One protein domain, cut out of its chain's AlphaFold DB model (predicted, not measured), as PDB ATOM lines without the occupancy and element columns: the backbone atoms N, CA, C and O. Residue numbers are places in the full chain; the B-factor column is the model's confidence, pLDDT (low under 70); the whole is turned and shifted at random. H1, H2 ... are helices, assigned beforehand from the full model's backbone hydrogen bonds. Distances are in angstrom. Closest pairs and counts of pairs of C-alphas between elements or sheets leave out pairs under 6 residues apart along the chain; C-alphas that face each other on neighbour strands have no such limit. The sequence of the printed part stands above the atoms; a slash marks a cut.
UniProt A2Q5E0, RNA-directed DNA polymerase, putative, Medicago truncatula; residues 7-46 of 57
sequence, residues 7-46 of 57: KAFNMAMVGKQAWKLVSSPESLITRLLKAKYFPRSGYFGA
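What this domain is: This is residues 7 to 46 of the 57 residues of the protein "RNA-directed DNA polymerase, putative" of Medicago truncatula (UniProt A2Q5E0). Two helices meet near their ends as an L: the long H1 is one arm, and the shorter H2 turns off near its far end. The start of H1, residues 7 to 17, sticks out free, and the tail after H2 folds back. The printed part has 40 residues with two named helices, H1 then H2, and no named strand; the class is all helix. It is only just compact, close to loose, with a radius of gyration of the C-alphas of 10.8 A, and elongated, spanning 31 by 18 by 14 A.

Where its parts are: Find C-alpha 7 at (-9.535, -17.981, -36.724); from there H1, residues 7 to 23, runs 24.2 A to C-alpha 23 at (0.739, -0.927, -50.503). H2, residues 28 to 37, runs 14.1 A to C-alpha 37 at (11.558, -14.113, -47.227).

How they stand to each other: Look at Leu 21 and Thr 30, whose C-alphas, 5.4 A apart, are the closest of H1 and H2. The helices are close but not clearly touching, with 2 pairs of C-alphas within 8 A. Their lines are about perpendicular, at 74 degrees. In both, every O i to N i+4 pair is within hydrogen-bond range.

The domain as a whole: The C-alphas farthest apart are those of Lys 7 and Arg 40, 31.1 A. The link from H1 to H2 is tight, and the printed part has no cut. Look at residues 43 to 45 for pLDDT under 70; the mean of the printed part is 80.7.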
ATOM      1  N   LYS A   7     -10.155 -17.583 -35.455       78.38
ATOM      2  CA  LYS A   7      -9.535 -17.981 -36.724       78.38
ATOM      3  C   LYS A   7      -9.815 -16.978 -37.850       78.38
ATOM      4  O   LYS A   7      -8.891 -16.576 -38.545       78.38
ATOM      5  N   ALA A   8     -11.070 -16.558 -38.027       79.69
ATOM      6  CA  ALA A   8     -11.457 -15.591 -39.057       79.69
ATOM      7  C   ALA A   8     -10.870 -14.200 -38.780       79.69
ATOM      8  O   ALA A   8     -10.375 -13.547 -39.694       79.69
ATOM      9  N   PHE A   9     -10.856 -13.787 -37.513       81.38
ATOM     10  CA  PHE A   9     -10.224 -12.544 -37.082       81.38
ATOM     11  C   PHE A   9      -8.713 -12.549 -37.346       81.38
ATOM     12  O   PHE A   9      -8.199 -11.609 -37.948       81.38
ATOM     13  N   ASN A  10      -8.016 -13.629 -36.981       81.88
ATOM     14  CA  ASN A  10      -6.589 -13.780 -37.263       81.88
ATOM     15  C   ASN A  10      -6.311 -13.776 -38.772       81.88
ATOM     16  O   ASN A  10      -5.412 -13.068 -39.213       81.88
ATOM     17  N   MET A  11      -7.116 -14.476 -39.580       82.44
ATOM     18  CA  MET A  11      -6.971 -14.454 -41.045       82.44
ATOM     19  C   MET A  11      -7.177 -13.048 -41.626       82.44
ATOM     20  O   MET A  11      -6.382 -12.603 -42.453       82.44
ATOM     21  N   ALA A  12      -8.189 -12.311 -41.165       86.56
ATOM     22  CA  ALA A  12      -8.414 -10.928 -41.587       86.56
ATOM     23  C   ALA A  12      -7.264  -9.999 -41.158       86.56
ATOM     24  O   ALA A  12      -6.854  -9.118 -41.918       86.56
ATOM     25  N   MET A  13      -6.708 -10.207 -39.962       86.06
ATOM     26  CA  MET A  13      -5.569  -9.442 -39.458       86.06
ATOM     27  C   MET A  13      -4.308  -9.691 -40.294       86.06
ATOM     28  O   MET A  13      -3.643  -8.729 -40.683       86.06
ATOM     29  N   VAL A  14      -4.024 -10.952 -40.636       83.88
ATOM     30  CA  VAL A  14      -2.919 -11.327 -41.531       83.88
ATOM     31  C   VAL A  14      -3.121 -10.716 -42.917       83.88
ATOM     32  O   VAL A  14      -2.201 -10.096 -43.447       83.88
ATOM     33  N   GLY A  15      -4.333 -10.784 -43.475       84.94
ATOM     34  CA  GLY A  15      -4.662 -10.146 -44.754       84.94
ATOM     35  C   GLY A  15      -4.436  -8.629 -44.744       84.94
ATOM     36  O   GLY A  15      -3.870  -8.071 -45.683       84.94
ATOM     37  N   LYS A  16      -4.791  -7.946 -43.650       85.69
ATOM     38  CA  LYS A  16      -4.544  -6.503 -43.486       85.69
ATOM     39  C   LYS A  16      -3.050  -6.171 -43.405       85.69
ATOM     40  O   LYS A  16      -2.616  -5.156 -43.951       85.69
ATOM     41  N   GLN A  17      -2.262  -7.005 -42.729       84.69
ATOM     42  CA  GLN A  17      -0.806  -6.848 -42.666       84.69
ATOM     43  C   GLN A  17      -0.160  -7.095 -44.033       84.69
ATOM     44  O   GLN A  17       0.652  -6.283 -44.473       84.69
ATOM     45  N   ALA A  18      -0.579  -8.153 -44.730       83.38
ATOM     46  CA  ALA A  18      -0.178  -8.457 -46.099       83.38
ATOM     47  C   ALA A  18      -0.463  -7.287 -47.049       83.38
ATOM     48  O   ALA A  18       0.431  -6.835 -47.763       83.38
ATOM     49  N   TRP A  19      -1.673  -6.728 -46.989       84.00
ATOM     50  CA  TRP A  19      -2.045  -5.559 -47.782       84.00
ATOM     51  C   TRP A  19      -1.121  -4.368 -47.520       84.00
ATOM     52  O   TRP A  19      -0.652  -3.732 -48.458       84.00
ATOM     53  N   LYS A  20      -0.766  -4.109 -46.256       84.38
ATOM     54  CA  LYS A  20       0.153  -3.018 -45.901       84.38
ATOM     55  C   LYS A  20       1.558  -3.214 -46.481       84.38
ATOM     56  O   LYS A  20       2.187  -2.236 -46.873       84.38
ATOM     57  N   LEU A  21       2.037  -4.456 -46.566       80.81
ATOM     58  CA  LEU A  21       3.313  -4.764 -47.220       80.81
ATOM     59  C   LEU A  21       3.258  -4.505 -48.725       80.81
ATOM     60  O   LEU A  21       4.216  -3.988 -49.290       80.81
ATOM     61  N   VAL A  22       2.136  -4.822 -49.369       82.12
ATOM     62  CA  VAL A  22       1.951  -4.581 -50.806       82.12
ATOM     63  C   VAL A  22       1.779  -3.088 -51.104       82.12
ATOM     64  O   VAL A  22       2.393  -2.582 -52.039       82.12
ATOM     65  N   SER A  23       0.998  -2.361 -50.302       86.12
ATOM     66  CA  SER A  23       0.739  -0.927 -50.503       86.12
ATOM     67  C   SER A  23       1.895  -0.017 -50.078       86.12
ATOM     68  O   SER A  23       1.919   1.150 -50.459       86.12
ATOM     69  N   SER A  24       2.840  -0.495 -49.263       86.38
ATOM     70  CA  SER A  24       3.973   0.307 -48.774       86.38
ATOM     71  C   SER A  24       5.310  -0.430 -48.940       86.38
ATOM     72  O   SER A  24       5.932  -0.814 -47.940       86.38
ATOM     73  N   PRO A  25       5.787  -0.610 -50.187       79.69
ATOM     74  CA  PRO A  25       7.042  -1.307 -50.484       79.69
ATOM     75  C   PRO A  25       8.284  -0.610 -49.908       79.69
ATOM     76  O   PRO A  25       9.243  -1.282 -49.532       79.69
ATOM     77  N   GLU A  26       8.234   0.716 -49.760       83.19
ATOM     78  CA  GLU A  26       9.341   1.542 -49.254       83.19
ATOM     79  C   GLU A  26       9.487   1.517 -47.724       83.19
ATOM     80  O   GLU A  26      10.472   2.011 -47.173       83.19
ATOM     81  N   SER A  27       8.528   0.925 -47.004       86.81
ATOM     82  CA  SER A  27       8.636   0.800 -45.552       86.81
ATOM     83  C   SER A  27       9.819  -0.093 -45.169       86.81
ATOM     84  O   SER A  27      10.025  -1.163 -45.745       86.81
ATOM     85  N   LEU A  28      10.560   0.305 -44.131       86.19
ATOM     86  CA  LEU A  28      11.649  -0.479 -43.535       86.19
ATOM     87  C   LEU A  28      11.235  -1.925 -43.239       86.19
ATOM     88  O   LEU A  28      11.976  -2.855 -43.548       86.19
ATOM     89  N   ILE A  29      10.029  -2.116 -42.697       83.56
ATOM     90  CA  ILE A  29       9.490  -3.442 -42.374       83.56
ATOM     91  C   ILE A  29       9.299  -4.262 -43.653       83.56
ATOM     92  O   ILE A  29       9.701  -5.424 -43.705       83.56
ATOM     93  N   THR A  30       8.746  -3.657 -44.704       83.75
ATOM     94  CA  THR A  30       8.548  -4.327 -45.992       83.75
ATOM     95  C   THR A  30       9.870  -4.710 -46.642       83.75
ATOM     96  O   THR A  30      10.015  -5.841 -47.105       83.75
ATOM     97  N   ARG A  31      10.868  -3.820 -46.619       85.75
ATOM     98  CA  ARG A  31      12.217  -4.096 -47.138       85.75
ATOM     99  C   ARG A  31      12.919  -5.208 -46.358       85.75
ATOM    100  O   ARG A  31      13.534  -6.074 -46.975       85.75
ATOM    101  N   LEU A  32      12.790  -5.220 -45.031       84.81
ATOM    102  CA  LEU A  32      13.354  -6.260 -44.169       84.81
ATOM    103  C   LEU A  32      12.712  -7.628 -44.447       84.81
ATOM    104  O   LEU A  32      13.410  -8.626 -44.622       84.81
ATOM    105  N   LEU A  33      11.381  -7.674 -44.524       79.75
ATOM    106  CA  LEU A  33      10.639  -8.899 -44.827       79.75
ATOM    107  C   LEU A  33      10.926  -9.401 -46.242       79.75
ATOM    108  O   LEU A  33      11.123 -10.600 -46.421       79.75
ATOM    109  N   LYS A  34      11.031  -8.493 -47.216       81.00
ATOM    110  CA  LYS A  34      11.470  -8.816 -48.575       81.00
ATOM    111  C   LYS A  34      12.859  -9.438 -48.562       81.00
ATOM    112  O   LYS A  34      13.020 -10.540 -49.065       81.00
ATOM    113  N   ALA A  35      13.839  -8.795 -47.929       83.56
ATOM    114  CA  ALA A  35      15.201  -9.321 -47.848       83.56
ATOM    115  C   ALA A  35      15.266 -10.710 -47.185       83.56
ATOM    116  O   ALA A  35      16.057 -11.551 -47.602       83.56
ATOM    117  N   LYS A  36      14.415 -10.966 -46.182       80.56
ATOM    118  CA  LYS A  36      14.393 -12.231 -45.438       80.56
ATOM    119  C   LYS A  36      13.637 -13.363 -46.142       80.56
ATOM    120  O   LYS A  36      14.088 -14.502 -46.084       80.56
ATOM    121  N   TYR A  37      12.486 -13.077 -46.748       76.62
ATOM    122  CA  TYR A  37      11.558 -14.113 -47.227       76.62
ATOM    123  C   TYR A  37      11.410 -14.163 -48.748       76.62
ATOM    124  O   TYR A  37      11.136 -15.229 -49.290       76.62
ATOM    125  N   PHE A  38      11.599 -13.045 -49.448       76.38
ATOM    126  CA  PHE A  38      11.441 -12.963 -50.903       76.38
ATOM    127  C   PHE A  38      12.436 -11.965 -51.530       76.38
ATOM    128  O   PHE A  38      12.036 -10.999 -52.179       76.38
ATOM    129  N   PRO A  39      13.763 -12.162 -51.367       76.94
ATOM    130  CA  PRO A  39      14.760 -11.158 -51.760       76.94
ATOM    131  C   PRO A  39      14.827 -10.932 -53.274       76.94
ATOM    132  O   PRO A  39      15.179  -9.843 -53.722       76.94
ATOM    133  N   ARG A  40      14.478 -11.956 -54.063       76.31
ATOM    134  CA  ARG A  40      14.509 -11.944 -55.534       76.31
ATOM    135  C   ARG A  40      13.127 -11.882 -56.186       76.31
ATOM    136  O   ARG A  40      13.052 -11.883 -57.409       76.31
ATOM    137  N   SER A  41      12.045 -11.819 -55.412       73.12
ATOM    138  CA  SER A  41      10.686 -11.780 -55.957       73.12
ATOM    139  C   SER A  41       9.826 -10.699 -55.299       73.12
ATOM    140  O   SER A  41      10.217 -10.058 -54.325       73.12
ATOM    141  N   GLY A  42       8.677 -10.403 -55.908       70.56
ATOM    142  CA  GLY A  42       7.640  -9.574 -55.292       70.56
ATOM    143  C   GLY A  42       6.780 -10.403 -54.337       70.56
ATOM    144  O   GLY A  42       6.820 -11.628 -54.384       70.56
ATOM    145  N   TYR A  43       5.957  -9.745 -53.520       69.00
ATOM    146  CA  TYR A  43       5.071 -10.413 -52.555       69.00
ATOM    147  C   TYR A  43       4.230 -11.545 -53.187       69.00
ATOM    148  O   TYR A  43       4.154 -12.636 -52.635       69.00
ATOM    149  N   PHE A  44       3.677 -11.326 -54.388       69.38
ATOM    150  CA  PHE A  44       2.874 -12.320 -55.125       69.38
ATOM    151  C   PHE A  44       3.690 -13.427 -55.812       69.38
ATOM    152  O   PHE A  44       3.129 -14.442 -56.206       69.38
ATOM    153  N   GLY A  45       5.001 -13.236 -55.971       66.56
ATOM    154  CA  GLY A  45       5.926 -14.226 -56.534       66.56
ATOM    155  C   GLY A  45       6.796 -14.892 -55.468       66.56
ATOM    156  O   GLY A  45       7.808 -15.514 -55.794       66.56
ATOM    157  N   ALA A  46       6.472 -14.704 -54.189       71.88
ATOM    158  CA  ALA A  46       7.179 -15.335 -53.090       71.88
ATOM    159  C   ALA A  46       6.798 -16.819 -53.038       71.88
ATOM    160  O   ALA A  46       5.686 -17.182 -52.662       71.88
TER     161      ALA A  46